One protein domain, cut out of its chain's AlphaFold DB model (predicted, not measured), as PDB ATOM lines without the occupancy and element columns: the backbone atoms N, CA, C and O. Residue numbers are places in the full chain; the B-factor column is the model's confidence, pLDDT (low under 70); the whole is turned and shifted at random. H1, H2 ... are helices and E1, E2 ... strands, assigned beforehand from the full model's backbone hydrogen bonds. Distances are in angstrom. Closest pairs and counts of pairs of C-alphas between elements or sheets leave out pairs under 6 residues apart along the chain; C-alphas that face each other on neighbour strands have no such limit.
ATOM      1  N   ALA A  58     165.472 204.983 170.115       69.00
ATOM      2  CA  ALA A  58     165.065 203.722 169.504       69.00
ATOM      3  C   ALA A  58     166.150 202.644 169.649       69.00
ATOM      4  O   ALA A  58     165.817 201.473 169.832       69.00
ATOM      5  N   GLN A  59     167.431 203.031 169.622       70.69
ATOM      6  CA  GLN A  59     168.544 202.112 169.869       70.69
ATOM      7  C   GLN A  59     168.611 201.710 171.342       70.69
ATOM      8  O   GLN A  59     168.761 200.524 171.631       70.69
ATOM      9  N   ASP A  60     168.400 202.665 172.253       72.81
ATOM     10  CA  ASP A  60     168.283 202.374 173.682       72.81
ATOM     11  C   ASP A  60     167.156 201.365 173.912       72.81
ATOM     12  O   ASP A  60     167.396 200.289 174.452       72.81
ATOM     13  N   LEU A  61     165.947 201.650 173.408       73.25
ATOM     14  CA  LEU A  61     164.786 200.766 173.534       73.25
ATOM     15  C   LEU A  61     165.060 199.356 172.992       73.25
ATOM     16  O   LEU A  61     164.675 198.374 173.630       73.25
ATOM     17  N   MET A  62     165.721 199.248 171.838       74.50
ATOM     18  CA  MET A  62     166.108 197.959 171.268       74.50
ATOM     19  C   MET A  62     167.069 197.211 172.199       74.50
ATOM     20  O   MET A  62     166.840 196.036 172.480       74.50
ATOM     21  N   GLY A  63     168.099 197.879 172.727       70.75
ATOM     22  CA  GLY A  63     169.030 197.289 173.695       70.75
ATOM     23  C   GLY A  63     168.321 196.782 174.954       70.75
ATOM     24  O   GLY A  63     168.543 195.648 175.387       70.75
ATOM     25  N   CYS A  64     167.380 197.569 175.484       74.00
ATOM     26  CA  CYS A  64     166.533 197.164 176.603       74.00
ATOM     27  C   CYS A  64     165.741 195.904 176.259       74.00
ATOM     28  O   CYS A  64     165.779 194.924 177.001       74.00
ATOM     29  N   ALA A  65     165.014 195.922 175.141       75.06
ATOM     30  CA  ALA A  65     164.149 194.821 174.738       75.06
ATOM     31  C   ALA A  65     164.949 193.532 174.524       75.06
ATOM     32  O   ALA A  65     164.537 192.473 174.996       75.06
ATOM     33  N   MET A  66     166.129 193.633 173.907       71.75
ATOM     34  CA  MET A  66     167.026 192.499 173.689       71.75
ATOM     35  C   MET A  66     167.464 191.854 175.008       71.75
ATOM     36  O   MET A  66     167.404 190.629 175.133       71.75
ATOM     37  N   SER A  67     167.806 192.657 176.023       66.38
ATOM     38  CA  SER A  67     168.162 192.138 177.353       66.38
ATOM     39  C   SER A  67     167.016 191.363 178.021       66.38
ATOM     40  O   SER A  67     167.254 190.373 178.710       66.38
ATOM     41  N   VAL A  68     165.764 191.752 177.757       70.56
ATOM     42  CA  VAL A  68     164.573 191.044 178.252       70.56
ATOM     43  C   VAL A  68     164.338 189.753 177.472       70.56
ATOM     44  O   VAL A  68     164.112 188.700 178.062       70.56
ATOM     45  N   THR A  69     164.460 189.790 176.143       66.94
ATOM     46  CA  THR A  69     164.291 188.592 175.303       66.94
ATOM     47  C   THR A  69     165.359 187.523 175.537       66.94
ATOM     48  O   THR A  69     165.108 186.352 175.280       66.94
ATOM     49  N   GLN A  70     166.527 187.897 176.070       68.19
ATOM     50  CA  GLN A  70     167.601 186.969 176.448       68.19
ATOM     51  C   GLN A  70     167.432 186.381 177.863       68.19
ATOM     52  O   GLN A  70     168.363 185.795 178.407       68.19
ATOM     53  N   GLY A  71     166.243 186.516 178.462       60.81
ATOM     54  CA  GLY A  71     165.916 185.948 179.774       60.81
ATOM     55  C   GLY A  71     166.048 186.933 180.937       60.81
ATOM     56  O   GLY A  71     165.891 186.538 182.091       60.81
ATOM     57  N   GLY A  72     166.315 188.213 180.660       64.81
ATOM     58  CA  GLY A  72     166.265 189.272 181.661       64.81
ATOM     59  C   GLY A  72     164.831 189.614 182.072       64.81
ATOM     60  O   GLY A  72     163.891 189.518 181.288       64.81
ATOM     61  N   ASN A  73     164.650 190.063 183.314       75.50
ATOM     62  CA  ASN A  73     163.363 190.590 183.761       75.50
ATOM     63  C   ASN A  73     163.172 192.029 183.224       75.50
ATOM     64  O   ASN A  73     164.075 192.854 183.404       75.50
ATOM     65  N   PRO A  74     162.016 192.373 182.626       74.25
ATOM     66  CA  PRO A  74     161.752 193.715 182.102       74.25
ATOM     67  C   PRO A  74     161.830 194.826 183.155       74.25
ATOM     68  O   PRO A  74     162.372 195.892 182.867       74.25
ATOM     69  N   ALA A  75     161.402 194.581 184.394       73.38
ATOM     70  CA  ALA A  75     161.542 195.541 185.488       73.38
ATOM     71  C   ALA A  75     163.015 195.783 185.865       73.38
ATOM     72  O   ALA A  75     163.394 196.904 186.212       73.38
ATOM     73  N   ASN A  76     163.859 194.752 185.753       69.06
ATOM     74  CA  ASN A  76     165.297 194.872 185.991       69.06
ATOM     75  C   ASN A  76     166.004 195.560 184.820       69.06
ATOM     76  O   ASN A  76     166.912 196.346 185.057       69.06
ATOM     77  N   ALA A  77     165.564 195.333 183.581       68.19
ATOM     78  CA  ALA A  77     166.084 196.036 182.409       68.19
ATOM     79  C   ALA A  77     165.768 197.541 182.459       68.19
ATOM     80  O   ALA A  77     166.625 198.351 182.129       68.19
ATOM     81  N   ILE A  78     164.582 197.935 182.943       69.81
ATOM     82  CA  ILE A  78     164.227 199.352 183.141       69.81
ATOM     83  C   ILE A  78     165.125 200.013 184.196       69.81
ATOM     84  O   ILE A  78     165.539 201.154 184.008       69.81
ATOM     85  N   LYS A  79     165.417 199.311 185.299       67.38
ATOM     86  CA  LYS A  79     166.227 199.838 186.411       67.38
ATOM     87  C   LYS A  79     167.737 199.769 186.164       67.38
ATOM     88  O   LYS A  79     168.469 200.572 186.727       67.38
ATOM     89  N   GLY A  80     168.193 198.780 185.399       56.09
ATOM     90  CA  GLY A  80     169.607 198.437 185.244       56.09
ATOM     91  C   GLY A  80     170.282 199.012 184.000       56.09
ATOM     92  O   GLY A  80     171.503 199.108 183.986       56.09
ATOM     93  N   ASN A  81     169.520 199.408 182.976       59.59
ATOM     94  CA  ASN A  81     170.064 199.930 181.721       59.59
ATOM     95  C   ASN A  81     169.680 201.411 181.546       59.59
ATOM     96  O   ASN A  81     168.499 201.765 181.481       59.59
ATOM     97  N   CYS A  82     170.675 202.297 181.450       55.41
ATOM     98  CA  CYS A  82     170.430 203.738 181.337       55.41
ATOM     99  C   CYS A  82     169.846 204.030 179.974       55.41
ATOM    100  O   CYS A  82     170.223 203.444 178.965       55.41
ATOM    101  N   GLY A  83     168.904 204.961 179.969       66.88
ATOM    102  CA  GLY A  83     168.155 205.302 178.776       66.88
ATOM    103  C   GLY A  83     166.898 204.457 178.606       66.88
ATOM    104  O   GLY A  83     165.959 204.978 178.024       66.88
ATOM    105  N   CYS A  84     166.774 203.258 179.197       75.69
ATOM    106  CA  CYS A  84     165.584 202.418 179.010       75.69
ATOM    107  C   CYS A  84     164.301 203.081 179.483       75.69
ATOM    108  O   CYS A  84     163.342 203.187 178.723       75.69
ATOM    109  N   GLU A  85     164.281 203.591 180.712       80.50
ATOM    110  CA  GLU A  85     163.099 204.277 181.231       80.50
ATOM    111  C   GLU A  85     162.730 205.495 180.366       80.50
ATOM    112  O   GLU A  85     161.562 205.708 180.036       80.50
ATOM    113  N   LYS A  86     163.734 206.275 179.946       78.62
ATOM    114  CA  LYS A  86     163.544 207.478 179.127       78.62
ATOM    115  C   LYS A  86     163.089 207.131 177.705       78.62
ATOM    116  O   LYS A  86     162.203 207.799 177.177       78.62
ATOM    117  N   ALA A  87     163.647 206.085 177.106       80.50
ATOM    118  CA  ALA A  87     163.318 205.580 175.782       80.50
ATOM    119  C   ALA A  87     161.910 204.986 175.746       80.50
ATOM    120  O   ALA A  87     161.119 205.354 174.882       80.50
ATOM    121  N   ILE A  88     161.551 204.165 176.737       83.81
ATOM    122  CA  ILE A  88     160.197 203.623 176.885       83.81
ATOM    123  C   ILE A  88     159.199 204.770 177.056       83.81
ATOM    124  O   ILE A  88     158.211 204.821 176.332       83.81
ATOM    125  N   LYS A  89     159.475 205.745 177.934       84.44
ATOM    126  CA  LYS A  89     158.601 206.919 178.121       84.44
ATOM    127  C   LYS A  89     158.457 207.774 176.860       84.44
ATOM    128  O   LYS A  89     157.392 208.341 176.637       84.44
ATOM    129  N   LYS A  90     159.521 207.909 176.064       84.00
ATOM    130  CA  LYS A  90     159.538 208.768 174.870       84.00
ATOM    131  C   LYS A  90     158.937 208.086 173.641       84.00
ATOM    132  O   LYS A  90     158.334 208.767 172.820       84.00
ATOM    133  N   LEU A  91     159.117 206.775 173.500       84.62
ATOM    134  CA  LEU A  91     158.805 206.057 172.266       84.62
ATOM    135  C   LEU A  91     157.625 205.111 172.398       84.62
ATOM    136  O   LEU A  91     156.914 204.941 171.412       84.62
ATOM    137  N   CYS A  92     157.395 204.529 173.574       87.94
ATOM    138  CA  CYS A  92     156.340 203.551 173.794       87.94
ATOM    139  C   CYS A  92     155.082 204.199 174.371       87.94
ATOM    140  O   CYS A  92     155.126 204.984 175.316       87.94
ATOM    141  N   SER A  93     153.928 203.804 173.842       92.19
ATOM    142  CA  SER A  93     152.625 204.167 174.389       92.19
ATOM    143  C   SER A  93     151.769 202.926 174.605       92.19
ATOM    144  O   SER A  93     151.588 202.100 173.703       92.19
ATOM    145  N   PHE A  94     151.241 202.808 175.825       91.88
ATOM    146  CA  PHE A  94     150.517 201.639 176.310       91.88
ATOM    147  C   PHE A  94     149.055 201.983 176.581       91.88
ATOM    148  O   PHE A  94     148.727 202.753 177.483       91.88
ATOM    149  N   ASN A  95     148.144 201.358 175.837       90.75
ATOM    150  CA  ASN A  95     146.719 201.421 176.126       90.75
ATOM    151  C   ASN A  95     146.312 200.214 176.974       90.75
ATOM    152  O   ASN A  95     146.006 199.147 176.438       90.75
ATOM    153  N   ILE A  96     146.273 200.407 178.293       88.25
ATOM    154  CA  ILE A  96     145.957 199.354 179.271       88.25
ATOM    155  C   ILE A  96     144.552 198.778 179.043       88.25
ATOM    156  O   ILE A  96     144.379 197.564 179.022       88.25
ATOM    157  N   LYS A  97     143.551 199.632 178.778       88.12
ATOM    158  CA  LYS A  97     142.154 199.196 178.576       88.12
ATOM    159  C   LYS A  97     141.983 198.288 177.357       88.12
ATOM    160  O   LYS A  97     141.162 197.381 177.385       88.12
ATOM    161  N   LYS A  98     142.728 198.547 176.277       89.69
ATOM    162  CA  LYS A  98     142.639 197.794 175.013       89.69
ATOM    163  C   LYS A  98     143.777 196.786 174.817       89.69
ATOM    164  O   LYS A  98     143.829 196.178 173.753       89.69
ATOM    165  N   LYS A  99     144.690 196.645 175.787       87.38
ATOM    166  CA  LYS A  99     145.940 195.868 175.676       87.38
ATOM    167  C   LYS A  99     146.695 196.140 174.369       87.38
ATOM    168  O   LYS A  99     147.139 195.220 173.687       87.38
ATOM    169  N   ARG A 100     146.796 197.415 173.980       88.25
ATOM    170  CA  ARG A 100     147.504 197.824 172.757       88.25
ATOM    171  C   ARG A 100     148.816 198.502 173.095       88.25
ATOM    172  O   ARG A 100     148.879 199.298 174.030       88.25
ATOM    173  N   VAL A 101     149.821 198.207 172.282       89.81
ATOM    174  CA  VAL A 101     151.145 198.818 172.330       89.81
ATOM    175  C   VAL A 101     151.354 199.564 171.024       89.81
ATOM    176  O   VAL A 101     150.993 199.074 169.956       89.81
ATOM    177  N   SER A 102     151.902 200.765 171.118       88.81
ATOM    178  CA  SER A 102     152.308 201.561 169.965       88.81
ATOM    179  C   SER A 102     153.686 202.146 170.220       88.81
ATOM    180  O   SER A 102     154.045 202.387 171.374       88.81
ATOM    181  N   ALA A 103     154.438 202.349 169.144       87.75
ATOM    182  CA  ALA A 103     155.757 202.955 169.170       87.75
ATOM    183  C   ALA A 103     155.811 204.168 168.230       87.75
ATOM    184  O   ALA A 103     154.978 204.316 167.334       87.75
ATOM    185  N   SER A 104     156.776 205.053 168.456       79.12
ATOM    186  CA  SER A 104     157.015 206.253 167.650       79.12
ATOM    187  C   SER A 104     158.515 206.498 167.483       79.12
ATOM    188  O   SER A 104     159.326 205.755 168.028       79.12
ATOM    189  N   GLY A 105     158.904 207.505 166.692       70.56
ATOM    190  CA  GLY A 105     160.313 207.900 166.558       70.56
ATOM    191  C   GLY A 105     161.226 206.831 165.943       70.56
ATOM    192  O   GLY A 105     162.406 206.797 166.264       70.56
ATOM    193  N   GLY A 106     160.683 205.952 165.092       67.44
ATOM    194  CA  GLY A 106     161.436 204.883 164.422       67.44
ATOM    195  C   GLY A 106     161.590 203.590 165.229       67.44
ATOM    196  O   GLY A 106     162.203 202.649 164.735       67.44
ATOM    197  N   ALA A 107     161.030 203.514 166.439       70.38
ATOM    198  CA  ALA A 107     160.994 202.281 167.216       70.38
ATOM    199  C   ALA A 107     159.893 201.316 166.755       70.38
ATOM    200  O   ALA A 107     158.797 201.734 166.375       70.38
ATOM    201  N   ASP A 108     160.173 200.018 166.869       76.44
ATOM    202  CA  ASP A 108     159.188 198.956 166.669       76.44
ATOM    203  C   ASP A 108     158.343 198.754 167.940       76.44
ATOM    204  O   ASP A 108     158.862 198.715 169.061       76.44
ATOM    205  N   ALA A 109     157.031 198.578 167.769       81.88
ATOM    206  CA  ALA A 109     156.121 198.256 168.864       81.88
ATOM    207  C   ALA A 109     156.502 196.943 169.567       81.88
ATOM    208  O   ALA A 109     156.294 196.834 170.775       81.88
ATOM    209  N   ALA A 110     157.106 195.986 168.856       80.31
ATOM    210  CA  ALA A 110     157.612 194.736 169.413       80.31
ATOM    211  C   ALA A 110     158.646 194.963 170.526       80.31
ATOM    212  O   ALA A 110     158.637 194.234 171.515       80.31
ATOM    213  N   PHE A 111     159.470 196.012 170.432       80.19
ATOM    214  CA  PHE A 111     160.442 196.354 171.476       80.19
ATOM    215  C   PHE A 111     159.804 197.036 172.692       80.19
ATOM    216  O   PHE A 111     160.373 197.023 173.779       80.19
ATOM    217  N   CYS A 112     158.593 197.575 172.551       83.81
ATOM    218  CA  CYS A 112     157.818 198.126 173.661       83.81
ATOM    219  C   CYS A 112     157.008 197.060 174.414       83.81
ATOM    220  O   CYS A 112     156.732 197.233 175.599       83.81
ATOM    221  N   VAL A 113     156.608 195.966 173.751       87.69
ATOM    222  CA  VAL A 113     155.743 194.916 174.328       87.69
ATOM    223  C   VAL A 113     156.256 194.361 175.666       87.69
ATOM    224  O   VAL A 113     155.443 194.266 176.590       87.69
ATOM    225  N   PRO A 114     157.553 194.035 175.837       84.31
ATOM    226  CA  PRO A 114     158.050 193.478 177.096       84.31
ATOM    227  C   PRO A 114     157.891 194.427 178.291       84.31
ATOM    228  O   PRO A 114     157.813 193.974 179.425       84.31
ATOM    229  N   PHE A 115     157.794 195.733 178.037       86.19
ATOM    230  CA  PHE A 115     157.684 196.775 179.060       86.19
ATOM    231  C   PHE A 115     156.247 197.228 179.321       86.19
ATOM    232  O   PHE A 115     156.023 198.210 180.030       86.19
ATOM    233  N   ALA A 116     155.258 196.556 178.728       87.88
ATOM    234  CA  ALA A 116     153.870 196.900 178.971       87.88
ATOM    235  C   ALA A 116     153.499 196.685 180.454       87.88
ATOM    236  O   ALA A 116     153.952 195.712 181.053       87.88
TER     237      ALA A 116
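AT A GLANCE: This is residues 58 to 116 of the 120 residues of an uncharacterized protein of Pseudomonas amygdali pv. lachrymans (UniProt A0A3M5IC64). Three short crossed helices, H1, H2 and H3, make one end, the hairpin of E1 and E2 the other, and H4 sits in the middle, between H1 and the hairpin. The 59 printed residues, mostly helix, run H1 H2 H3 E1 E2 H4, with E1 and E2 antiparallel. The whole is compact, radius of gyration of the C-alphas 10.3 A, spanning 27 by 21 by 16 A.

HOW THE PARTS SIT: H1, residues 58 to 69, touches H2, residues 74 to 80, with residues 64 to 68 alone, closest C-alphas Val 68 and Pro 74, 5.5 A. H3, residues 84 to 91, touches H1 at a steep tilt of 56 degrees, closest C-alphas Leu 61 and Ala 87, 5.5 A. E1, residues 92 to 95, and E2, residues 100 to 103, form a hairpin, with N 93 and O 102 2.8 A apart, within hydrogen-bond range. H4, residues 109 to 115, touches H1, closest C-alphas Ala 65 and Phe 111, 5.2 A. Every O i to N i+4 pair is within range in H1, H2 and H3; H4 has 1 of 3, and 3 of 4 O i to N i+3.

IN THESE COORDINATES: H1, 16.2 A long, begins at C-alpha 58 (165.065, 203.722, 169.504); H4, 10.4 A, ends at C-alpha 115 (157.684, 196.775, 179.060).

THE WHOLE: The printed part has no cut, and its links are tight. Low pLDDT, under 70, includes residues 76 to 83.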